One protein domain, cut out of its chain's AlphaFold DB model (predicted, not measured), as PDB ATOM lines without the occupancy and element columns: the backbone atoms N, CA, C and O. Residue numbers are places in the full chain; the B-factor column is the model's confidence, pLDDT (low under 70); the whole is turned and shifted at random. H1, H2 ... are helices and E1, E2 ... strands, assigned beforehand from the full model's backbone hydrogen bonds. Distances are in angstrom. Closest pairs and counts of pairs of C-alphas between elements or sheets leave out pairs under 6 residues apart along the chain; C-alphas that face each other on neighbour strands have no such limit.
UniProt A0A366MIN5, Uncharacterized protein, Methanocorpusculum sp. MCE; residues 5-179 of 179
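Overview. This is residues 5 to 179 of the 179 residues of an uncharacterized protein of Methanocorpusculum sp. MCE (UniProt A0A366MIN5). Two strongly twisted sheets lie partly face to face with crossed strands: E1 and E2 of a small curled sheet pack on E5, in a larger sheet that has H4 over one face and H3 and H5 over the other. H6 packs on H3, and loop residues 40 to 54 lie far out beyond the small sheet. The 175 printed residues hold six named helices and nine named strands, in the order E1 E2 H1 E3 E4 H2 E5 H3 E6 H4 E7 E8 E9 H5 H6; the class is mixed. The small sheet, E2 E1 E3 E4, is antiparallel, and the larger, E6 E5 E7 E9 E8, is mixed. The whole is compact, with a radius of gyration of the C-alphas of 15.7 A and spans of 47 by 33 by 31 A.

Arrangement. E1, residues 5 to 12, forms a hairpin with E2, residues 15 to 20; N 8 and O 19 are 2.9 A apart. E3, residues 36 to 39, is antiparallel to E1, with N 5 and O 38 at 2.9 A, and forms a hairpin with E4, residues 55 to 57, with N 56 and O 37 at 2.8 A. H1, residues 27 to 33, only grazes this sheet with residues 30 to 33; E2, H1, E3 is a split strand-helix-strand unit, two strands of one sheet that are not neighbours with a helix between them along the chain, here with E1 between E2 and E3 in the sheet, and its crossover is right-handed. H2, residues 61 to 65, is on this sheet at a height of 8.4 A. E5, residues 67 to 72, is parallel to E6, residues 91 to 94, with N 68 and O 91 at 2.8 A, and to E7, residues 113 to 117, with N 115 and O 71 at 2.8 A. E9, residues 140 to 146, is antiparallel to E7, with N 144 and O 114 at 2.8 A, and forms a hairpin with E8, residues 127 to 134, with N 128 and O 145 at 2.8 A. The two sheets form a sandwich, face to face, strands at 52 degrees; the closest C-alphas of E1 and E5 are Gly 10 and Thr 67, 4.9 A. E5, H3 (residues 78 to 87), E6 is a strand-helix-strand unit, its strands parallel neighbours, and E6, H4 (residues 99 to 107), E7 is a split one, with E5 between E6 and E7 in the sheet; both crossovers are right-handed. In three layers, helices on both faces, H3 and H5, residues 152 to 163, are opposite H4, which runs along E7 at 26 degrees on the local plane. H3 touches H6, residues 165 to 173, opposite ways at a shallow tilt of 27 degrees, closest at C-alphas Pro 80 and Gly 170, 5.5 A. Every O i to N i+4 pair is within hydrogen-bond range in H1, H2, H3 and H6; H4 has 3 of 5, H5 6 of 8.

Along the chain. E1 begins at C-alpha 5 (326.570, 383.107, 206.106) and is 20.7 A long; E8 is 20.3 A, E9 19.5 A and H5 17.5 A. H6 ends at C-alpha 173 (320.086, 364.571, 234.630).

Size, cuts and confidence. The C-alphas farthest apart are Phe 42 and Asp 165, 49.2 A. The printed part has no cut; the link E3 to E4, 15 residues, is long. Mean pLDDT of the printed part is 85.4, with residues 22 to 33 and 40 to 46 under 70.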
ATOM      1  N   SER A   5     326.182 384.308 205.373       79.69
ATOM      2  CA  SER A   5     326.570 383.107 206.106       79.69
ATOM      3  C   SER A   5     326.651 383.409 207.602       79.69
ATOM      4  O   SER A   5     327.104 384.476 208.018       79.69
ATOM      5  N   ARG A   6     326.175 382.472 208.426       84.62
ATOM      6  CA  ARG A   6     326.119 382.615 209.889       84.62
ATOM      7  C   ARG A   6     327.402 382.086 210.516       84.62
ATOM      8  O   ARG A   6     327.760 380.930 210.295       84.62
ATOM      9  N   PHE A   7     328.036 382.912 211.337       88.19
ATOM     10  CA  PHE A   7     329.267 382.575 212.041       88.19
ATOM     11  C   PHE A   7     329.156 382.899 213.530       88.19
ATOM     12  O   PHE A   7     328.354 383.740 213.954       88.19
ATOM     13  N   SER A   8     329.979 382.210 214.310       91.19
ATOM     14  CA  SER A   8     330.280 382.578 215.688       91.19
ATOM     15  C   SER A   8     331.669 383.179 215.738       91.19
ATOM     16  O   SER A   8     332.595 382.612 215.169       91.19
ATOM     17  N   VAL A   9     331.792 384.322 216.396       93.19
ATOM     18  CA  VAL A   9     333.015 385.109 216.508       93.19
ATOM     19  C   VAL A   9     333.371 385.268 217.973       93.19
ATOM     20  O   VAL A   9     332.496 385.513 218.803       93.19
ATOM     21  N   GLY A  10     334.654 385.132 218.268       93.69
ATOM     22  CA  GLY A  10     335.245 385.374 219.575       93.69
ATOM     23  C   GLY A  10     336.652 385.925 219.397       93.69
ATOM     24  O   GLY A  10     337.221 385.853 218.303       93.69
ATOM     25  N   LYS A  11     337.190 386.517 220.455       94.12
ATOM     26  CA  LYS A  11     338.555 387.036 220.450       94.12
ATOM     27  C   LYS A  11     339.544 385.922 220.780       94.12
ATOM     28  O   LYS A  11     339.373 385.266 221.796       94.12
ATOM     29  N   ILE A  12     340.554 385.731 219.934       92.12
ATOM     30  CA  ILE A  12     341.697 384.848 220.191       92.12
ATOM     31  C   ILE A  12     342.976 385.648 219.937       92.12
ATOM     32  O   ILE A  12     343.212 386.172 218.847       92.12
ATOM     33  N   GLY A  13     343.798 385.789 220.967       88.19
ATOM     34  CA  GLY A  13     344.919 386.711 221.036       88.19
ATOM     35  C   GLY A  13     344.505 388.157 220.765       88.19
ATOM     36  O   GLY A  13     343.710 388.774 221.479       88.19
ATOM     37  N   GLY A  14     345.099 388.727 219.719       88.56
ATOM     38  CA  GLY A  14     344.814 390.088 219.264       88.56
ATOM     39  C   GLY A  14     343.686 390.189 218.238       88.56
ATOM     40  O   GLY A  14     343.362 391.304 217.828       88.56
ATOM     41  N   GLU A  15     343.102 389.068 217.805       91.56
ATOM     42  CA  GLU A  15     342.229 389.012 216.631       91.56
ATOM     43  C   GLU A  15     340.824 388.502 216.963       91.56
ATOM     44  O   GLU A  15     340.615 387.743 217.906       91.56
ATOM     45  N   TYR A  16     339.842 388.919 216.162       93.44
ATOM     46  CA  TYR A  16     338.495 388.356 216.196       93.44
ATOM     47  C   TYR A  16     338.386 387.291 215.113       93.44
ATOM     48  O   TYR A  16     338.435 387.601 213.923       93.44
ATOM     49  N   VAL A  17     338.224 386.043 215.535       92.62
ATOM     50  CA  VAL A  17     338.198 384.881 214.644       92.62
ATOM     51  C   VAL A  17     336.793 384.309 214.556       92.62
ATOM     52  O   VAL A  17     336.004 384.425 215.493       92.62
ATOM     53  N   ALA A  18     336.467 383.702 213.416       90.06
ATOM     54  CA  ALA A  18     335.132 383.203 213.124       90.06
ATOM     55  C   ALA A  18     335.137 381.688 212.880       90.06
ATOM     56  O   ALA A  18     335.932 381.188 212.088       90.06
ATOM     57  N   ILE A  19     334.179 380.976 213.478       88.19
ATOM     58  CA  ILE A  19     333.865 379.581 213.145       88.19
ATOM     59  C   ILE A  19     332.484 379.475 212.513       88.19
ATOM     60  O   ILE A  19     331.519 380.130 212.931       88.19
ATOM     61  N   SER A  20     332.393 378.651 211.472       83.62
ATOM     62  CA  SER A  20     331.151 378.461 210.735       83.62
ATOM     63  C   SER A  20     330.116 377.760 211.614       83.62
ATOM     64  O   SER A  20     330.418 376.864 212.407       83.62
ATOM     65  N   GLN A  21     328.863 378.196 211.502       78.62
ATOM     66  CA  GLN A  21     327.749 377.487 212.117       78.62
ATOM     67  C   GLN A  21     327.244 376.406 211.151       78.62
ATOM     68  O   GLN A  21     327.069 376.698 209.964       78.62
ATOM     69  N   PRO A  22     326.963 375.180 211.625       65.75
ATOM     70  CA  PRO A  22     326.424 374.132 210.770       65.75
ATOM     71  C   PRO A  22     325.087 374.575 210.166       65.75
ATOM     72  O   PRO A  22     324.196 375.056 210.866       65.75
ATOM     73  N   SER A  23     324.923 374.380 208.861       57.50
ATOM     74  CA  SER A  23     323.770 374.854 208.084       57.50
ATOM     75  C   SER A  23     322.460 374.085 208.330       57.50
ATOM     76  O   SER A  23     321.423 374.483 207.804       57.50
ATOM     77  N   TRP A  24     322.473 373.022 209.147       48.59
ATOM     78  CA  TRP A  24     321.428 371.983 209.142       48.59
ATOM     79  C   TRP A  24     320.590 371.810 210.416       48.59
ATOM     80  O   TRP A  24     319.764 370.905 210.477       48.59
ATOM     81  N   SER A  25     320.707 372.671 211.427       40.28
ATOM     82  CA  SER A  25     319.743 372.659 212.542       40.28
ATOM     83  C   SER A  25     318.871 373.904 212.468       40.28
ATOM     84  O   SER A  25     319.409 374.980 212.221       40.28
ATOM     85  N   SER A  26     317.544 373.721 212.593       50.97
ATOM     86  CA  SER A  26     316.473 374.735 212.499       50.97
ATOM     87  C   SER A  26     316.993 376.174 212.457       50.97
ATOM     88  O   SER A  26     317.642 376.602 213.410       50.97
ATOM     89  N   VAL A  27     316.695 376.922 211.386       52.03
ATOM     90  CA  VAL A  27     317.149 378.310 211.123       52.03
ATOM     91  C   VAL A  27     317.116 379.206 212.374       52.03
ATOM     92  O   VAL A  27     317.935 380.110 212.523       52.03
ATOM     93  N   GLN A  28     316.206 378.927 213.306       48.88
ATOM     94  CA  GLN A  28     316.097 379.576 214.609       48.88
ATOM     95  C   GLN A  28     317.289 379.300 215.552       48.88
ATOM     96  O   GLN A  28     317.847 380.249 216.096       48.88
ATOM     97  N   LYS A  29     317.743 378.048 215.714       53.34
ATOM     98  CA  LYS A  29     318.880 377.689 216.588       53.34
ATOM     99  C   LYS A  29     320.196 378.272 216.081       53.34
ATOM    100  O   LYS A  29     320.923 378.888 216.851       53.34
ATOM    101  N   THR A  30     320.467 378.165 214.782       54.31
ATOM    102  CA  THR A  30     321.684 378.729 214.170       54.31
ATOM    103  C   THR A  30     321.682 380.255 214.168       54.31
ATOM    104  O   THR A  30     322.742 380.864 214.278       54.31
ATOM    105  N   THR A  31     320.513 380.900 214.099       55.41
ATOM    106  CA  THR A  31     320.400 382.363 214.221       55.41
ATOM    107  C   THR A  31     320.661 382.844 215.647       55.41
ATOM    108  O   THR A  31     321.346 383.847 215.798       55.41
ATOM    109  N   VAL A  32     320.186 382.124 216.670       61.75
ATOM    110  CA  VAL A  32     320.474 382.431 218.085       61.75
ATOM    111  C   VAL A  32     321.938 382.135 218.438       61.75
ATOM    112  O   VAL A  32     322.551 382.869 219.212       61.75
ATOM    113  N   GLN A  33     322.513 381.075 217.860       69.62
ATOM    114  CA  GLN A  33     323.892 380.667 218.130       69.62
ATOM    115  C   GLN A  33     324.946 381.467 217.364       69.62
ATOM    116  O   GLN A  33     326.051 381.588 217.870       69.62
ATOM    117  N   SER A  34     324.627 382.076 216.224       81.88
ATOM    118  CA  SER A  34     325.555 383.007 215.571       81.88
ATOM    119  C   SER A  34     325.555 384.364 216.272       81.88
ATOM    120  O   SER A  34     324.520 384.856 216.714       81.88
ATOM    121  N   ASN A  35     326.700 385.029 216.302       89.00
ATOM    122  CA  ASN A  35     326.816 386.435 216.699       89.00
ATOM    123  C   ASN A  35     327.418 387.300 215.576       89.00
ATOM    124  O   ASN A  35     327.542 388.509 215.747       89.00
ATOM    125  N   ALA A  36     327.689 386.707 214.409       89.69
ATOM    126  CA  ALA A  36     328.136 387.411 213.220       89.69
ATOM    127  C   ALA A  36     327.442 386.910 211.947       89.69
ATOM    128  O   ALA A  36     327.092 385.731 211.810       89.69
ATOM    129  N   LEU A  37     327.266 387.830 211.002       87.44
ATOM    130  CA  LEU A  37     326.877 387.540 209.627       87.44
ATOM    131  C   LEU A  37     328.011 387.962 208.703       87.44
ATOM    132  O   LEU A  37     328.419 389.119 208.721       87.44
ATOM    133  N   ILE A  38     328.498 387.032 207.893       84.06
ATOM    134  CA  ILE A  38     329.573 387.290 206.940       84.06
ATOM    135  C   ILE A  38     328.972 387.254 205.542       84.06
ATOM    136  O   ILE A  38     328.321 386.277 205.156       84.06
ATOM    137  N   VAL A  39     329.165 388.342 204.800       74.12
ATOM    138  CA  VAL A  39     328.780 388.417 203.389       74.12
ATOM    139  C   VAL A  39     329.899 387.798 202.580       74.12
ATOM    140  O   VAL A  39     331.057 388.159 202.756       74.12
ATOM    141  N   ASN A  40     329.560 386.884 201.678       66.88
ATOM    142  CA  ASN A  40     330.515 386.424 200.684       66.88
ATOM    143  C   ASN A  40     330.789 387.566 199.690       66.88
ATOM    144  O   ASN A  40     329.888 387.893 198.910       66.88
ATOM    145  N   PRO A  41     331.994 388.167 199.684       56.56
ATOM    146  CA  PRO A  41     332.266 389.333 198.849       56.56
ATOM    147  C   PRO A  41     332.247 389.005 197.348       56.56
ATOM    148  O   PRO A  41     332.126 389.913 196.531       56.56
ATOM    149  N   PHE A  42     332.316 387.722 196.971       58.00
ATOM    150  CA  PHE A  42     332.414 387.286 195.576       58.00
ATOM    151  C   PHE A  42     331.117 386.692 195.010       58.00
ATOM    152  O   PHE A  42     331.103 386.243 193.868       58.00
ATOM    153  N   GLY A  43     330.026 386.653 195.781       53.56
ATOM    154  CA  GLY A  43     328.716 386.165 195.326       53.56
ATOM    155  C   GLY A  43     328.617 384.656 195.030       53.56
ATOM    156  O   GLY A  43     327.508 384.124 195.056       53.56
ATOM    157  N   THR A  44     329.736 383.954 194.798       50.50
ATOM    158  CA  THR A  44     329.785 382.523 194.429       50.50
ATOM    159  C   THR A  44     330.965 381.723 195.019       50.50
ATOM    160  O   THR A  44     331.131 380.557 194.671       50.50
ATOM    161  N   GLY A  45     331.777 382.287 195.925       53.81
ATOM    162  CA  GLY A  45     332.955 381.606 196.504       53.81
ATOM    163  C   GLY A  45     332.719 380.869 197.833       53.81
ATOM    164  O   GLY A  45     331.814 381.204 198.592       53.81
ATOM    165  N   THR A  46     333.552 379.885 198.159       62.88
ATOM    166  CA  THR A  46     333.702 379.376 199.533       62.88
ATOM    167  C   THR A  46     334.662 380.274 200.314       62.88
ATOM    168  O   THR A  46     335.615 380.791 199.738       62.88
ATOM    169  N   PHE A  47     334.421 380.466 201.613       70.81
ATOM    170  CA  PHE A  47     335.411 381.085 202.500       70.81
ATOM    171  C   PHE A  47     336.551 380.101 202.748       70.81
ATOM    172  O   PHE A  47     336.286 378.919 202.990       70.81
ATOM    173  N   HIS A  48     337.790 380.581 202.716       72.94
ATOM    174  CA  HIS A  48     338.957 379.795 203.092       72.94
ATOM    175  C   HIS A  48     339.419 380.180 204.494       72.94
ATOM    176  O   HIS A  48     339.218 381.298 204.974       72.94
ATOM    177  N   ILE A  49     340.029 379.218 205.181       75.75
ATOM    178  CA  ILE A  49     340.654 379.464 206.479       75.75
ATOM    179  C   ILE A  49     341.757 380.514 206.288       75.75
ATOM    180  O   ILE A  49     342.586 380.378 205.391       75.75
ATOM    181  N   GLY A  50     341.756 381.544 207.138       80.12
ATOM    182  CA  GLY A  50     342.698 382.667 207.073       80.12
ATOM    183  C   GLY A  50     342.207 383.873 206.266       80.12
ATOM    184  O   GLY A  50     342.865 384.911 206.284       80.12
ATOM    185  N   ASP A  51     341.053 383.786 205.597       82.94
ATOM    186  CA  ASP A  51     340.490 384.934 204.885       82.94
ATOM    187  C   ASP A  51     340.041 386.037 205.863       82.94
ATOM    188  O   ASP A  51     339.279 385.797 206.803       82.94
ATOM    189  N   HIS A  52     340.436 387.283 205.585       85.56
ATOM    190  CA  HIS A  52     339.890 388.459 206.261       85.56
ATOM    191  C   HIS A  52     338.632 388.929 205.537       85.56
ATOM    192  O   HIS A  52     338.673 389.327 204.371       85.56
ATOM    193  N   VAL A  53     337.504 388.899 206.240       83.56
ATOM    194  CA  VAL A  53     336.184 389.114 205.642       83.56
ATOM    195  C   VAL A  53     335.383 390.163 206.407       83.56
ATOM    196  O   VAL A  53     335.453 390.222 207.637       83.56
ATOM    197  N   PRO A  54     334.592 390.998 205.710       84.94
ATOM    198  CA  PRO A  54     333.684 391.915 206.378       84.94
ATOM    199  C   PRO A  54     332.582 391.131 207.096       84.94
ATOM    200  O   PRO A  54     331.926 390.261 206.514       84.94
ATOM    201  N   ALA A  55     332.357 391.470 208.364       87.81
ATOM    202  CA  ALA A  55     331.352 390.837 209.203       87.81
ATOM    203  C   ALA A  55     330.431 391.881 209.839       87.81
ATOM    204  O   ALA A  55     330.879 392.902 210.361       87.81
ATOM    205  N   ILE A  56     329.133 391.591 209.843       90.25
ATOM    206  CA  ILE A  56     328.150 392.301 210.655       90.25
ATOM    207  C   ILE A  56     328.097 391.604 212.011       90.25
ATOM    208  O   ILE A  56     327.566 390.496 212.129       90.25
ATOM    209  N   ILE A  57     328.643 392.261 213.029       92.75
ATOM    210  CA  ILE A  57     328.600 391.795 214.415       92.75
ATOM    211  C   ILE A  57     327.236 392.130 215.024       92.75
ATOM    212  O   ILE A  57     326.719 393.233 214.862       92.75
ATOM    213  N   ARG A  58     326.644 391.160 215.721       91.56
ATOM    214  CA  ARG A  58     325.286 391.231 216.289       91.56
ATOM    215  C   ARG A  58     325.254 391.182 217.818       91.56
ATOM    216  O   ARG A  58     324.183 391.017 218.392       91.56
ATOM    217  N   CYS A  59     326.412 391.284 218.462       91.44
ATOM    218  CA  CYS A  59     326.573 391.306 219.914       91.44
ATOM    219  C   CYS A  59     327.483 392.464 220.347       91.44
ATOM    220  O   CYS A  59     328.030 393.178 219.501       91.44
ATOM    221  N   SER A  60     327.609 392.681 221.658       94.06
ATOM    222  CA  SER A  60     328.525 393.687 222.198       94.06
ATOM    223  C   SER A  60     329.981 393.237 222.068       94.06
ATOM    224  O   SER A  60     330.284 392.056 221.911       94.06
ATOM    225  N   ARG A  61     330.904 394.197 222.175       93.69
ATOM    226  CA  ARG A  61     332.334 393.889 222.211       93.69
ATOM    227  C   ARG A  61     332.711 393.054 223.434       93.69
ATOM    228  O   ARG A  61     333.478 392.116 223.291       93.69
ATOM    229  N   ASP A  62     332.120 393.349 224.589       94.62
ATOM    230  CA  ASP A  62     332.354 392.576 225.812       94.62
ATOM    231  C   ASP A  62     331.941 391.110 225.635       94.62
ATOM    232  O   ASP A  62     332.653 390.221 226.084       94.62
ATOM    233  N   GLU A  63     330.837 390.843 224.919       94.19
ATOM    234  CA  GLU A  63     330.433 389.471 224.593       94.19
ATOM    235  C   GLU A  63     331.440 388.794 223.656       94.19
ATOM    236  O   GLU A  63     331.746 387.622 223.855       94.19
ATOM    237  N   LEU A  64     331.982 389.496 222.652       93.75
ATOM    238  CA  LEU A  64     333.027 388.939 221.781       93.75
ATOM    239  C   LEU A  64     334.300 388.589 222.558       93.75
ATOM    240  O   LEU A  64     334.886 387.533 222.327       93.75
ATOM    241  N   ASP A  65     334.716 389.474 223.463       94.81
ATOM    242  CA  ASP A  65     335.920 389.316 224.277       94.81
ATOM    243  C   ASP A  65     335.747 388.222 225.351       94.81
ATOM    244  O   ASP A  65     336.736 387.625 225.769       94.81
ATOM    245  N   SER A  66     334.509 387.904 225.758       94.94
ATOM    246  CA  SER A  66     334.190 386.802 226.682       94.94
ATOM    247  C   SER A  66     333.639 385.539 226.002       94.94
ATOM    248  O   SER A  66     333.143 384.624 226.672       94.94
ATOM    249  N   THR A  67     333.697 385.469 224.668       95.31
ATOM    250  CA  THR A  67     333.208 384.316 223.906       95.31
ATOM    251  C   THR A  67     334.281 383.241 223.768       95.31
ATOM    252  O   THR A  67     335.303 383.459 223.127       95.31
ATOM    253  N   ILE A  68     333.980 382.033 224.248       94.69
ATOM    254  CA  ILE A  68     334.755 380.822 223.975       94.69
ATOM    255  C   ILE A  68     334.159 380.119 222.755       94.69
ATOM    256  O   ILE A  68     332.994 379.706 222.736       94.69
ATOM    257  N   LEU A  69     334.997 379.963 221.736       93.69
ATOM    258  CA  LEU A  69     334.698 379.220 220.516       93.69
ATOM    259  C   LEU A  69     335.098 377.752 220.678       93.69
ATOM    260  O   LEU A  69     336.266 377.464 220.947       93.69
ATOM    261  N   ILE A  70     334.141 376.850 220.480       92.56
ATOM    262  CA  ILE A  70     334.316 375.399 220.584       92.56
ATOM    263  C   ILE A  70     334.023 374.771 219.216       92.56
ATOM    264  O   ILE A  70     332.931 374.958 218.675       92.56
ATOM    265  N   ALA A  71     334.984 374.039 218.657       91.31
ATOM    266  CA  ALA A  71     334.817 373.269 217.422       91.31
ATOM    267  C   ALA A  71     334.702 371.762 217.708       91.31
ATOM    268  O   ALA A  71     335.037 371.300 218.798       91.31
ATOM    269  N   GLY A  72     334.252 370.977 216.732       88.25
ATOM    270  CA  GLY A  72     334.148 369.524 216.846       88.25
ATOM    271  C   GLY A  72     332.804 369.047 217.387       88.25
ATOM    272  O   GLY A  72     331.775 369.709 217.244       88.25
ATOM    273  N   ALA A  73     332.788 367.855 217.981       83.69
ATOM    274  CA  ALA A  73     331.542 367.189 218.349       83.69
ATOM    275  C   ALA A  73     330.692 368.038 219.310       83.69
ATOM    276  O   ALA A  73     331.185 368.566 220.302       83.69
ATOM    277  N   TYR A  74     329.391 368.147 219.033       84.12
ATOM    278  CA  TYR A  74     328.454 368.783 219.957       84.12
ATOM    279  C   TYR A  74     327.755 367.723 220.803       84.12
ATOM    280  O   TYR A  74     326.972 366.935 220.276       84.12
ATOM    281  N   GLU A  75     327.968 367.792 222.114       85.69
ATOM    282  CA  GLU A  75     327.360 366.914 223.111       85.69
ATOM    283  C   GLU A  75     326.371 367.670 224.001       85.69
ATOM    284  O   GLU A  75     326.547 368.850 224.304       85.69
ATOM    285  N   ARG A  76     325.306 367.002 224.458       89.88
ATOM    286  CA  ARG A  76     324.269 367.667 225.270       89.88
ATOM    287  C   ARG A  76     324.760 368.075 226.655       89.88
ATOM    288  O   ARG A  76     324.174 368.975 227.249       89.88
ATOM    289  N   VAL A  77     325.862 367.494 227.130       90.62
ATOM    290  CA  VAL A  77     326.554 367.913 228.362       90.62
ATOM    291  C   VAL A  77     326.940 369.398 228.345       90.62
ATOM    292  O   VAL A  77     327.039 370.035 229.388       90.62
ATOM    293  N   PHE A  78     327.073 370.001 227.162       90.94
ATOM    294  CA  PHE A  78     327.342 371.425 227.017       90.94
ATOM    295  C   PHE A  78     326.162 372.336 227.381       90.94
ATOM    296  O   PHE A  78     326.373 373.527 227.614       90.94
ATOM    297  N   GLU A  79     324.929 371.825 227.441       91.69
ATOM    298  CA  GLU A  79     323.744 372.608 227.819       91.69
ATOM    299  C   GLU A  79     323.864 373.186 229.249       91.69
ATOM    300  O   GLU A  79     323.846 374.416 229.379       91.69
ATOM    301  N   PRO A  80     324.054 372.374 230.313       93.00
ATOM    302  CA  PRO A  80     324.251 372.894 231.669       93.00
ATOM    303  C   PRO A  80     325.519 373.750 231.798       93.00
ATOM    304  O   PRO A  80     325.481 374.791 232.456       93.00
ATOM    305  N   LEU A  81     326.612 373.388 231.111       93.88
ATOM    306  CA  LEU A  81     327.842 374.188 231.126       93.88
ATOM    307  C   LEU A  81     327.621 375.584 230.537       93.88
ATOM    308  O   LEU A  81     328.066 376.576 231.104       93.88
ATOM    309  N   SER A  82     326.884 375.683 229.428       93.25
ATOM    310  CA  SER A  82     326.582 376.966 228.779       93.25
ATOM    311  C   SER A  82     325.721 377.870 229.661       93.25
ATOM    312  O   SER A  82     325.890 379.088 229.644       93.25
ATOM    313  N   ILE A  83     324.806 377.292 230.446       93.12
ATOM    314  CA  ILE A  83     323.980 378.039 231.403       93.12
ATOM    315  C   ILE A  83     324.855 378.631 232.511       93.12
ATOM    316  O   ILE A  83     324.742 379.820 232.810       93.12
ATOM    317  N   LEU A  84     325.744 377.823 233.092       95.25
ATOM    318  CA  LEU A  84     326.656 378.258 234.152       95.25
ATOM    319  C   LEU A  84     327.690 379.269 233.665       95.25
ATOM    320  O   LEU A  84     327.858 380.313 234.291       95.25
ATOM    321  N   ALA A  85     328.317 379.005 232.519       94.75
ATOM    322  CA  ALA A  85     329.256 379.920 231.881       94.75
ATOM    323  C   ALA A  85     328.611 381.293 231.662       94.75
ATOM    324  O   ALA A  85     329.172 382.319 232.050       94.75
ATOM    325  N   LYS A  86     327.367 381.316 231.166       94.19
ATOM    326  CA  LYS A  86     326.630 382.561 230.944       94.19
ATOM    327  C   LYS A  86     326.366 383.341 232.234       94.19
ATOM    328  O   LYS A  86     326.425 384.568 232.207       94.19
ATOM    329  N   LYS A  87     326.105 382.669 233.364       94.31
ATOM    330  CA  LYS A  87     325.971 383.334 234.678       94.31
ATOM    331  C   LYS A  87     327.267 384.030 235.111       94.31
ATOM    332  O   LYS A  87     327.195 385.025 235.821       94.31
ATOM    333  N   GLN A  88     328.418 383.537 234.653       93.38
ATOM    334  CA  GLN A  88     329.741 384.127 234.888       93.38
ATOM    335  C   GLN A  88     330.174 385.112 233.788       93.38
ATOM    336  O   GLN A  88     331.324 385.533 233.752       93.38
ATOM    337  N   GLY A  89     329.272 385.476 232.867       93.62
ATOM    338  CA  GLY A  89     329.578 386.391 231.764       93.62
ATOM    339  C   GLY A  89     330.372 385.764 230.612       93.62
ATOM    340  O   GLY A  89     330.792 386.487 229.712       93.62
ATOM    341  N   ILE A  90     330.550 384.440 230.605       95.38
ATOM    342  CA  ILE A  90     331.242 383.695 229.548       95.38
ATOM    343  C   ILE A  90     330.215 383.193 228.532       95.38
ATOM    344  O   ILE A  90     329.223 382.552 228.889       95.38
ATOM    345  N   THR A  91     330.464 383.435 227.247       94.25
ATOM    346  CA  THR A  91     329.573 382.975 226.175       94.25
ATOM    347  C   THR A  91     330.187 381.788 225.449       94.25
ATOM    348  O   THR A  91     331.242 381.907 224.841       94.25
ATOM    349  N   LEU A  92     329.518 380.633 225.464       92.50
ATOM    350  CA  LEU A  92     329.969 379.461 224.708       92.50
ATOM    351  C   LEU A  92     329.313 379.432 223.332       92.50
ATOM    352  O   LEU A  92     328.085 379.510 223.212       92.50
ATOM    353  N   ARG A  93     330.125 379.305 222.283       91.31
ATOM    354  CA  ARG A  93     329.654 379.205 220.900       91.31
ATOM    355  C   ARG A  93     330.268 377.983 220.233       91.31
ATOM    356  O   ARG A  93     331.483 377.838 220.184       91.31
ATOM    357  N   TYR A  94     329.408 377.135 219.683       86.50
ATOM    358  CA  TYR A  94     329.794 375.862 219.077       86.50
ATOM    359  C   TYR A  94     329.720 375.990 217.561       86.50
ATOM    360  O   TYR A  94     328.663 376.340 217.037       86.50
ATOM    361  N   GLY A  95     330.810 375.740 216.853       79.56
ATOM    362  CA  GLY A  95     330.860 375.704 215.389       79.56
ATOM    363  C   GLY A  95     331.370 374.359 214.898       79.56
ATOM    364  O   GLY A  95     331.686 373.511 215.719       79.56
ATOM    365  N   ASP A  96     331.359 374.178 213.576       75.81
ATOM    366  CA  ASP A  96     331.813 372.984 212.840       75.81
ATOM    367  C   ASP A  96     331.805 371.657 213.630       75.81
ATOM    368  O   ASP A  96     332.724 371.341 214.382       75.81
ATOM    369  N   ARG A  97     330.753 370.850 213.432       72.94
ATOM    370  CA  ARG A  97     330.509 369.635 214.225       72.94
ATOM    371  C   ARG A  97     331.382 368.435 213.854       72.94
ATOM    372  O   ARG A  97     331.169 367.353 214.401       72.94
ATOM    373  N   ASN A  98     332.297 368.587 212.903       75.31
ATOM    374  CA  ASN A  98     333.135 367.487 212.461       75.31
ATOM    375  C   ASN A  98     334.341 367.303 213.403       75.31
ATOM    376  O   ASN A  98     335.128 368.221 213.610       75.31
ATOM    377  N   GLN A  99     334.501 366.104 213.968       71.88
ATOM    378  CA  GLN A  99     335.664 365.777 214.804       71.88
ATOM    379  C   GLN A  99     336.976 365.861 214.015       71.88
ATOM    380  O   GLN A  99     337.988 366.292 214.566       71.88
ATOM    381  N   ASP A 100     336.947 365.542 212.717       73.06
ATOM    382  CA  ASP A 100     338.135 365.567 211.859       73.06
ATOM    383  C   ASP A 100     338.675 366.993 211.658       73.06
ATOM    384  O   ASP A 100     339.882 367.205 211.554       73.06
ATOM    385  N   SER A 101     337.795 368.002 211.635       81.06
ATOM    386  CA  SER A 101     338.198 369.410 211.523       81.06
ATOM    387  C   SER A 101     338.485 370.057 212.877       81.06
ATOM    388  O   SER A 101     339.111 371.119 212.933       81.06
ATOM    389  N   ALA A 102     338.100 369.410 213.981       85.06
ATOM    390  CA  ALA A 102     338.266 369.945 215.327       85.06
ATOM    391  C   ALA A 102     339.747 370.228 215.644       85.06
ATOM    392  O   ALA A 102     340.086 371.296 216.155       85.06
ATOM    393  N   LEU A 103     340.661 369.324 215.279       86.69
ATOM    394  CA  LEU A 103     342.097 369.558 215.466       86.69
ATOM    395  C   LEU A 103     342.619 370.712 214.597       86.69
ATOM    396  O   LEU A 103     343.388 371.548 215.075       86.69
ATOM    397  N   HIS A 104     342.172 370.793 213.342       88.06
ATOM    398  CA  HIS A 104     342.557 371.880 212.441       88.06
ATOM    399  C   HIS A 104     342.145 373.248 212.987       88.06
ATOM    400  O   HIS A 104     342.889 374.220 212.834       88.06
ATOM    401  N   HIS A 105     341.004 373.333 213.675       89.00
ATOM    402  CA  HIS A 105     340.568 374.582 214.285       89.00
ATOM    403  C   HIS A 105     341.526 375.083 215.374       89.00
ATOM    404  O   HIS A 105     341.830 376.279 215.394       89.00
ATOM    405  N   LEU A 106     342.048 374.182 216.215       88.88
ATOM    406  CA  LEU A 106     343.065 374.520 217.218       88.88
ATOM    407  C   LEU A 106     344.405 374.882 216.569       88.88
ATOM    408  O   LEU A 106     344.994 375.906 216.907       88.88
ATOM    409  N   GLN A 107     344.879 374.071 215.618       88.19
ATOM    410  CA  GLN A 107     346.156 374.302 214.927       88.19
ATOM    411  C   GLN A 107     346.211 375.681 214.257       88.19
ATOM    412  O   GLN A 107     347.243 376.349 214.298       88.19
ATOM    413  N   ASN A 108     345.081 376.129 213.708       87.38
ATOM    414  CA  ASN A 108     344.961 377.403 213.006       87.38
ATOM    415  C   ASN A 108     344.495 378.570 213.896       87.38
ATOM    416  O   ASN A 108     344.153 379.618 213.357       87.38
ATOM    417  N   ASN A 109     344.430 378.412 215.226       88.00
ATOM    418  CA  ASN A 109     343.939 379.444 216.161       88.00
ATOM    419  C   ASN A 109     342.549 380.001 215.806       88.00
ATOM    420  O   ASN A 109     342.252 381.171 216.022       88.00
ATOM    421  N   SER A 110     341.683 379.154 215.254       88.19
ATOM    422  CA  SER A 110     340.323 379.544 214.859       88.19
ATOM    423  C   SER A 110     339.258 379.107 215.865       88.19
ATOM    424  O   SER A 110     338.121 379.553 215.773       88.19
ATOM    425  N   ALA A 111     339.617 378.284 216.852       91.69
ATOM    426  CA  ALA A 111     338.794 377.973 218.016       91.69
ATOM    427  C   ALA A 111     339.662 377.959 219.278       91.69
ATOM    428  O   ALA A 111     340.866 377.711 219.204       91.69
ATOM    429  N   HIS A 112     339.042 378.204 220.431       94.12
ATOM    430  CA  HIS A 112     339.740 378.125 221.712       94.12
ATOM    431  C   HIS A 112     339.861 376.674 222.173       94.12
ATOM    432  O   HIS A 112     340.893 376.260 222.696       94.12
ATOM    433  N   LEU A 113     338.774 375.920 221.988       93.88
ATOM    434  CA  LEU A 113     338.641 374.533 222.395       93.88
ATOM    435  C   LEU A 113     338.161 373.686 221.220       93.88
ATOM    436  O   LEU A 113     337.407 374.160 220.365       93.88
ATOM    437  N   SER A 114     338.504 372.407 221.263       93.06
ATOM    438  CA  SER A 114     337.902 371.395 220.406       93.06
ATOM    439  C   SER A 114     337.369 370.228 221.209       93.06
ATOM    440  O   SER A 114     338.001 369.774 222.160       93.06
ATOM    441  N   CYS A 115     336.193 369.749 220.820       91.94
ATOM    442  CA  CYS A 115     335.516 368.630 221.446       91.94
ATOM    443  C   CYS A 115     335.715 367.346 220.635       91.94
ATOM    444  O   CYS A 115     335.382 367.284 219.447       91.94
ATOM    445  N   PHE A 116     336.207 366.313 221.315       91.56
ATOM    446  CA  PHE A 116     336.394 364.965 220.786       91.56
ATOM    447  C   PHE A 116     335.561 363.973 221.599       91.56
ATOM    448  O   PHE A 116     335.403 364.135 222.810       91.56
ATOM    449  N   VAL A 117     335.047 362.939 220.935       89.81
ATOM    450  CA  VAL A 117     334.382 361.801 221.583       89.81
ATOM    451  C   VAL A 117     335.234 360.564 221.324       89.81
ATOM    452  O   VAL A 117     335.645 360.324 220.191       89.81
ATOM    453  N   GLY A 118     335.531 359.809 222.377       86.69
ATOM    454  CA  GLY A 118     336.478 358.700 222.340       86.69
ATOM    455  C   GLY A 118     337.940 359.140 222.489       86.69
ATOM    456  O   GLY A 118     338.263 360.324 222.577       86.69
ATOM    457  N   THR A 119     338.840 358.156 222.568       78.06
ATOM    458  CA  THR A 119     340.284 358.387 222.786       78.06
ATOM    459  C   THR A 119     341.132 358.229 221.526       78.06
ATOM    460  O   THR A 119     342.265 358.707 221.493       78.06
ATOM    461  N   ASP A 120     340.581 357.621 220.474       75.12
ATOM    462  CA  ASP A 120     341.329 357.238 219.271       75.12
ATOM    463  C   ASP A 120     341.818 358.438 218.447       75.12
ATOM    464  O   ASP A 120     342.766 358.321 217.671       75.12
ATOM    465  N   VAL A 121     341.196 359.605 218.637       72.81
ATOM    466  CA  VAL A 121     341.411 360.814 217.823       72.81
ATOM    467  C   VAL A 121     342.054 361.950 218.633       72.81
ATOM    468  O   VAL A 121     342.130 363.087 218.170       72.81
ATOM    469  N   LEU A 122     342.522 361.677 219.857       84.62
ATOM    470  CA  LEU A 122     343.098 362.726 220.696       84.62
ATOM    471  C   LEU A 122     344.457 363.193 220.153       84.62
ATOM    472  O   LEU A 122     345.361 362.373 219.943       84.62
ATOM    473  N   PRO A 123     344.643 364.509 219.962       84.69
ATOM    474  CA  PRO A 123     345.911 365.037 219.496       84.69
ATOM    475  C   PRO A 123     346.998 364.892 220.566       84.69
ATOM    476  O   PRO A 123     346.738 364.885 221.768       84.69
ATOM    477  N   ARG A 124     348.247 364.783 220.105       83.69
ATOM    478  CA  ARG A 124     349.456 364.719 220.941       83.69
ATOM    479  C   ARG A 124     350.318 365.961 220.718       83.69
ATOM    480  O   ARG A 124     350.170 366.635 219.702       83.69
ATOM    481  N   GLY A 125     351.272 366.199 221.617       86.62
ATOM    482  CA  GLY A 125     352.216 367.316 221.520       86.62
ATOM    483  C   GLY A 125     351.738 368.515 222.328       86.62
ATOM    484  O   GLY A 125     351.431 368.363 223.507       86.62
ATOM    485  N   ASP A 126     351.642 369.680 221.689       88.62
ATOM    486  CA  ASP A 126     351.322 370.970 222.325       88.62
ATOM    487  C   ASP A 126     349.825 371.151 222.642       88.62
ATOM    488  O   ASP A 126     349.293 372.261 222.643       88.62
ATOM    489  N   PHE A 127     349.128 370.049 222.920       91.12
ATOM    490  CA  PHE A 127     347.703 370.025 223.230       91.12
ATOM    491  C   PHE A 127     347.463 369.365 224.584       91.12
ATOM    492  O   PHE A 127     348.072 368.350 224.918       91.12
ATOM    493  N   ILE A 128     346.539 369.939 225.347       91.31
ATOM    494  CA  ILE A 128     346.064 369.403 226.617       91.31
ATOM    495  C   ILE A 128     344.646 368.896 226.403       91.31
ATOM    496  O   ILE A 128     343.769 369.657 225.996       91.31
ATOM    497  N   SER A 129     344.431 367.621 226.714       91.94
ATOM    498  CA  SER A 129     343.121 366.971 226.672       91.94
ATOM    499  C   SER A 129     342.569 366.846 228.086       91.94
ATOM    500  O   SER A 129     343.169 366.187 228.934       91.94
ATOM    501  N   VAL A 130     341.417 367.464 228.334       92.12
ATOM    502  CA  VAL A 130     340.688 367.401 229.604       92.12
ATOM    503  C   VAL A 130     339.447 366.552 229.395       92.12
ATOM    504  O   VAL A 130     338.633 366.835 228.516       92.12
ATOM    505  N   MET A 131     339.308 365.498 230.191       93.00
ATOM    506  CA  MET A 131     338.084 364.707 230.206       93.00
ATOM    507  C   MET A 131     336.967 365.536 230.838       93.00
ATOM    508  O   MET A 131     337.103 365.989 231.967       93.00
ATOM    509  N   LEU A 132     335.879 365.735 230.098       93.12
ATOM    510  CA  LEU A 132     334.718 366.487 230.564       93.12
ATOM    511  C   LEU A 132     333.678 365.568 231.206       93.12
ATOM    512  O   LEU A 132     333.147 365.868 232.269       93.12
ATOM    513  N   ALA A 133     333.338 364.475 230.523       94.38
ATOM    514  CA  ALA A 133     332.316 363.536 230.968       94.38
ATOM    515  C   ALA A 133     332.398 362.219 230.192       94.38
ATOM    516  O   ALA A 133     333.070 362.124 229.168       94.38
ATOM    517  N   VAL A 134     331.643 361.222 230.639       95.12
ATOM    518  CA  VAL A 134     331.302 360.021 229.874       95.12
ATOM    519  C   VAL A 134     329.850 360.136 229.417       95.12
ATOM    520  O   VAL A 134     328.968 360.467 230.213       95.12
ATOM    521  N   SER A 135     329.608 359.915 228.127       93.56
ATOM    522  CA  SER A 135     328.286 359.960 227.509       93.56
ATOM    523  C   SER A 135     327.397 358.794 227.970       93.56
ATOM    524  O   SER A 135     327.904 357.773 228.445       93.56
ATOM    525  N   PRO A 136     326.071 358.869 227.751       91.75
ATOM    526  CA  PRO A 136     325.177 357.732 227.984       91.75
ATOM    527  C   PRO A 136     325.530 356.479 227.160       91.75
ATOM    528  O   PRO A 136     325.164 355.373 227.549       91.75
ATOM    529  N   SER A 137     326.226 356.639 226.023       91.81
ATOM    530  CA  SER A 137     326.742 355.527 225.206       91.81
ATOM    531  C   SER A 137     328.029 354.909 225.769       91.81
ATOM    532  O   SER A 137     328.490 353.900 225.242       91.81
ATOM    533  N   GLY A 138     328.595 355.471 226.842       91.56
ATOM    534  CA  GLY A 138     329.850 355.024 227.449       91.56
ATOM    535  C   GLY A 138     331.102 355.633 226.817       91.56
ATOM    536  O   GLY A 138     332.211 355.226 227.152       91.56
ATOM    537  N   GLU A 139     330.955 356.605 225.917       92.44
ATOM    538  CA  GLU A 139     332.080 357.256 225.251       92.44
ATOM    539  C   GLU A 139     332.575 358.451 226.063       92.44
ATOM    540  O   GLU A 139     331.801 359.295 226.513       92.44
ATOM    541  N   THR A 140     333.886 358.552 226.246       93.19
ATOM    542  CA  THR A 140     334.479 359.692 226.945       93.19
ATOM    543  C   THR A 140     334.504 360.927 226.052       93.19
ATOM    544  O   THR A 140     334.910 360.857 224.895       93.19
ATOM    545  N   ILE A 141     334.118 362.067 226.608       92.75
ATOM    546  CA  ILE A 141     334.111 363.369 225.952       92.75
ATOM    547  C   ILE A 141     335.299 364.164 226.461       92.75
ATOM    548  O   ILE A 141     335.456 364.352 227.669       92.75
ATOM    549  N   TYR A 142     336.107 364.659 225.533       93.38
ATOM    550  CA  TYR A 142     337.290 365.452 225.824       93.38
ATOM    551  C   TYR A 142     337.146 366.860 225.268       93.38
ATOM    552  O   TYR A 142     336.792 367.045 224.103       93.38
ATOM    553  N   LEU A 143     337.499 367.844 226.090       92.88
ATOM    554  CA  LEU A 143     337.805 369.194 225.643       92.88
ATOM    555  C   LEU A 143     339.315 369.337 225.518       92.88
ATOM    556  O   LEU A 143     340.061 369.064 226.455       92.88
ATOM    557  N   VAL A 144     339.757 369.778 224.351       93.00
ATOM    558  CA  VAL A 144     341.168 369.914 224.015       93.00
ATOM    559  C   VAL A 144     341.488 371.369 223.734       93.00
ATOM    560  O   VAL A 144     340.719 372.053 223.059       93.00
ATOM    561  N   TYR A 145     342.633 371.832 224.222       93.12
ATOM    562  CA  TYR A 145     343.148 373.175 223.966       93.12
ATOM    563  C   TYR A 145     344.667 373.164 223.811       93.12
ATOM    564  O   TYR A 145     345.328 372.184 224.152       93.12
ATOM    565  N   ARG A 146     345.229 374.242 223.263       91.19
ATOM    566  CA  ARG A 146     346.679 374.379 223.076       91.19
ATOM    567  C   ARG A 146     347.396 374.787 224.361       91.19
ATOM    568  O   ARG A 146     346.862 375.555 225.154       91.19
ATOM    569  N   THR A 147     348.629 374.333 224.550       87.81
ATOM    570  CA  THR A 147     349.461 374.710 225.709       87.81
ATOM    571  C   THR A 147     349.850 376.193 225.709       87.81
ATOM    572  O   THR A 147     350.024 376.777 226.779       87.81
ATOM    573  N   ASP A 148     349.952 376.804 224.529       87.31
ATOM    574  CA  ASP A 148     350.348 378.197 224.292       87.31
ATOM    575  C   ASP A 148     349.155 379.146 224.066       87.31
ATOM    576  O   ASP A 148     349.302 380.209 223.464       87.31
ATOM    577  N   LEU A 149     347.964 378.768 224.545       80.50
ATOM    578  CA  LEU A 149     346.728 379.511 224.310       80.50
ATOM    579  C   LEU A 149     346.779 380.953 224.877       80.50
ATOM    580  O   LEU A 149     347.098 381.122 226.060       80.50
ATOM    581  N   PRO A 150     346.396 381.981 224.093       73.56
ATOM    582  CA  PRO A 150     346.402 383.367 224.562       73.56
ATOM    583  C   PRO A 150     345.370 383.682 225.669       73.56
ATOM    584  O   PRO A 150     345.671 384.459 226.571       73.56
ATOM    585  N   GLU A 151     344.192 383.048 225.682       79.88
ATOM    586  CA  GLU A 151     343.095 383.311 226.640       79.88
ATOM    587  C   GLU A 151     343.061 382.314 227.808       79.88
ATOM    588  O   GLU A 151     342.010 381.775 228.175       79.88
ATOM    589  N   LYS A 152     344.222 382.025 228.404       81.75
ATOM    590  CA  LYS A 152     344.327 380.979 229.431       81.75
ATOM    591  C   LYS A 152     343.378 381.194 230.616       81.75
ATOM    592  O   LYS A 152     342.809 380.221 231.107       81.75
ATOM    593  N   ASP A 153     343.155 382.437 231.038       89.06
ATOM    594  CA  ASP A 153     342.289 382.748 232.184       89.06
ATOM    595  C   ASP A 153     340.814 382.434 231.901       89.06
ATOM    596  O   ASP A 153     340.132 381.859 232.748       89.06
ATOM    597  N   LEU A 154     340.332 382.740 230.692       90.50
ATOM    598  CA  LEU A 154     338.949 382.486 230.282       90.50
ATOM    599  C   LEU A 154     338.663 380.979 230.205       90.50
ATOM    600  O   LEU A 154     337.630 380.507 230.682       90.50
ATOM    601  N   ILE A 155     339.608 380.210 229.658       91.44
ATOM    602  CA  ILE A 155     339.519 378.747 229.599       91.44
ATOM    603  C   ILE A 155     339.638 378.115 230.987       91.44
ATOM    604  O   ILE A 155     338.881 377.204 231.312       91.44
ATOM    605  N   THR A 156     340.531 378.628 231.834       91.62
ATOM    606  CA  THR A 156     340.657 378.166 233.224       91.62
ATOM    607  C   THR A 156     339.364 378.416 234.000       91.62
ATOM    608  O   THR A 156     338.886 377.522 234.695       91.62
ATOM    609  N   ALA A 157     338.754 379.593 233.834       93.19
ATOM    610  CA  ALA A 157     337.471 379.915 234.445       93.19
ATOM    611  C   ALA A 157     336.358 378.974 233.965       93.19
ATOM    612  O   ALA A 157     335.554 378.533 234.780       93.19
ATOM    613  N   LEU A 158     336.328 378.621 232.675       94.56
ATOM    614  CA  LEU A 158     335.378 377.635 232.158       94.56
ATOM    615  C   LEU A 158     335.582 376.252 232.790       94.56
ATOM    616  O   LEU A 158     334.602 375.637 233.203       94.56
ATOM    617  N   PHE A 159     336.821 375.763 232.880       93.00
ATOM    618  CA  PHE A 159     337.095 374.454 233.482       93.00
ATOM    619  C   PHE A 159     336.778 374.420 234.980       93.00
ATOM    620  O   PHE A 159     336.251 373.427 235.460       93.00
ATOM    621  N   ALA A 160     336.956 375.517 235.714       93.00
ATOM    622  CA  ALA A 160     336.499 375.579 237.104       93.00
ATOM    623  C   ALA A 160     334.974 375.367 237.244       93.00
ATOM    624  O   ALA A 160     334.498 374.910 238.281       93.00
ATOM    625  N   LEU A 161     334.183 375.662 236.201       93.62
ATOM    626  CA  LEU A 161     332.738 375.409 236.207       93.62
ATOM    627  C   LEU A 161     332.380 373.939 235.999       93.62
ATOM    628  O   LEU A 161     331.264 373.555 236.347       93.62
ATOM    629  N   THR A 162     333.285 373.116 235.463       91.25
ATOM    630  CA  THR A 162     333.016 371.683 235.270       91.25
ATOM    631  C   THR A 162     333.082 370.902 236.581       91.25
ATOM    632  O   THR A 162     332.565 369.796 236.656       91.25
ATOM    633  N   GLU A 163     333.651 371.492 237.631       90.69
ATOM    634  CA  GLU A 163     333.658 370.938 238.992       90.69
ATOM    635  C   GLU A 163     332.455 371.416 239.827       90.69
ATOM    636  O   GLU A 163     332.280 371.017 240.975       90.69
ATOM    637  N   ASN A 164     331.612 372.298 239.279       93.81
ATOM    638  CA  ASN A 164     330.482 372.859 240.010       93.81
ATOM    639  C   ASN A 164     329.335 371.843 240.160       93.81
ATOM    640  O   ASN A 164     328.893 371.255 239.173       93.81
ATOM    641  N   ASP A 165     328.765 371.722 241.363       94.25
ATOM    642  CA  ASP A 165     327.642 370.814 241.649       94.25
ATOM    643  C   ASP A 165     326.434 371.010 240.716       94.25
ATOM    644  O   ASP A 165     325.767 370.038 240.347       94.25
ATOM    645  N   GLU A 166     326.139 372.248 240.302       94.56
ATOM    646  CA  GLU A 166     325.048 372.538 239.362       94.56
ATOM    647  C   GLU A 166     325.346 371.942 237.975       94.56
ATOM    648  O   GLU A 166     324.441 371.411 237.327       94.56
ATOM    649  N   PHE A 167     326.611 371.963 237.539       95.00
ATOM    650  CA  PHE A 167     327.024 371.337 236.285       95.00
ATOM    651  C   PHE A 167     326.922 369.820 236.388       95.00
ATOM    652  O   PHE A 167     326.275 369.202 235.544       95.00
ATOM    653  N   VAL A 168     327.503 369.235 237.440       94.56
ATOM    654  CA  VAL A 168     327.505 367.783 237.674       94.56
ATOM    655  C   VAL A 168     326.075 367.248 237.730       94.56
ATOM    656  O   VAL A 168     325.736 366.286 237.042       94.56
ATOM    657  N   THR A 169     325.197 367.922 238.476       95.56
ATOM    658  CA  THR A 169     323.780 367.551 238.589       95.56
ATOM    659  C   THR A 169     323.053 367.698 237.251       95.56
ATOM    660  O   THR A 169     322.290 366.812 236.856       95.56
ATOM    661  N   GLY A 170     323.294 368.793 236.523       94.88
ATOM    662  CA  GLY A 170     322.697 369.024 235.208       94.88
ATOM    663  C   GLY A 170     323.140 367.992 234.166       94.88
ATOM    664  O   GLY A 170     322.319 367.509 233.388       94.88
ATOM    665  N   ALA A 171     324.416 367.612 234.177       93.62
ATOM    666  CA  ALA A 171     324.974 366.574 233.320       93.62
ATOM    667  C   ALA A 171     324.404 365.187 233.666       93.62
ATOM    668  O   ALA A 171     323.955 364.468 232.769       93.62
ATOM    669  N   ALA A 172     324.321 364.848 234.956       94.94
ATOM    670  CA  ALA A 172     323.731 363.597 235.431       94.94
ATOM    671  C   ALA A 172     322.252 363.462 235.036       94.94
ATOM    672  O   ALA A 172     321.820 362.392 234.607       94.94
ATOM    673  N   ALA A 173     321.479 364.553 235.087       95.69
ATOM    674  CA  ALA A 173     320.086 364.571 234.630       95.69
ATOM    675  C   ALA A 173     319.935 364.271 233.123       95.69
ATOM    676  O   ALA A 173     318.874 363.834 232.676       95.69
ATOM    677  N   LEU A 174     320.995 364.486 232.342       93.38
ATOM    678  CA  LEU A 174     321.076 364.150 230.921       93.38
ATOM    679  C   LEU A 174     321.689 362.759 230.663       93.38
ATOM    680  O   LEU A 174     321.814 362.364 229.504       93.38
ATOM    681  N   GLY A 175     322.050 362.019 231.716       94.75
ATOM    682  CA  GLY A 175     322.662 360.690 231.644       94.75
ATOM    683  C   GLY A 175     324.182 360.690 231.457       94.75
ATOM    684  O   GLY A 175     324.744 359.639 231.161       94.75
ATOM    685  N   TYR A 176     324.843 361.841 231.605       95.75
ATOM    686  CA  TYR A 176     326.301 361.941 231.536       95.75
ATOM    687  C   TYR A 176     326.928 361.730 232.916       95.75
ATOM    688  O   TYR A 176     326.380 362.162 233.930       95.75
ATOM    689  N   HIS A 177     328.111 361.121 232.951       94.25
ATOM    690  CA  HIS A 177     328.921 361.005 234.162       94.25
ATOM    691  C   HIS A 177     330.103 361.974 234.082       94.25
ATOM    692  O   HIS A 177     331.041 361.739 233.322       94.25
ATOM    693  N   VAL A 178     330.058 363.062 234.850       90.00
ATOM    694  CA  VAL A 178     331.181 364.009 234.984       90.00
ATOM    695  C   VAL A 178     332.256 363.375 235.864       90.00
ATOM    696  O   VAL A 178     331.918 362.664 236.811       90.00
ATOM    697  N   VAL A 179     333.525 363.569 235.508       72.94
ATOM    698  CA  VAL A 179     334.672 363.011 236.241       72.94
ATOM    699  C   VAL A 179     335.350 364.080 237.074       72.94
ATOM    700  O   VAL A 179     335.443 365.217 236.566       72.94
TER     701      VAL A 179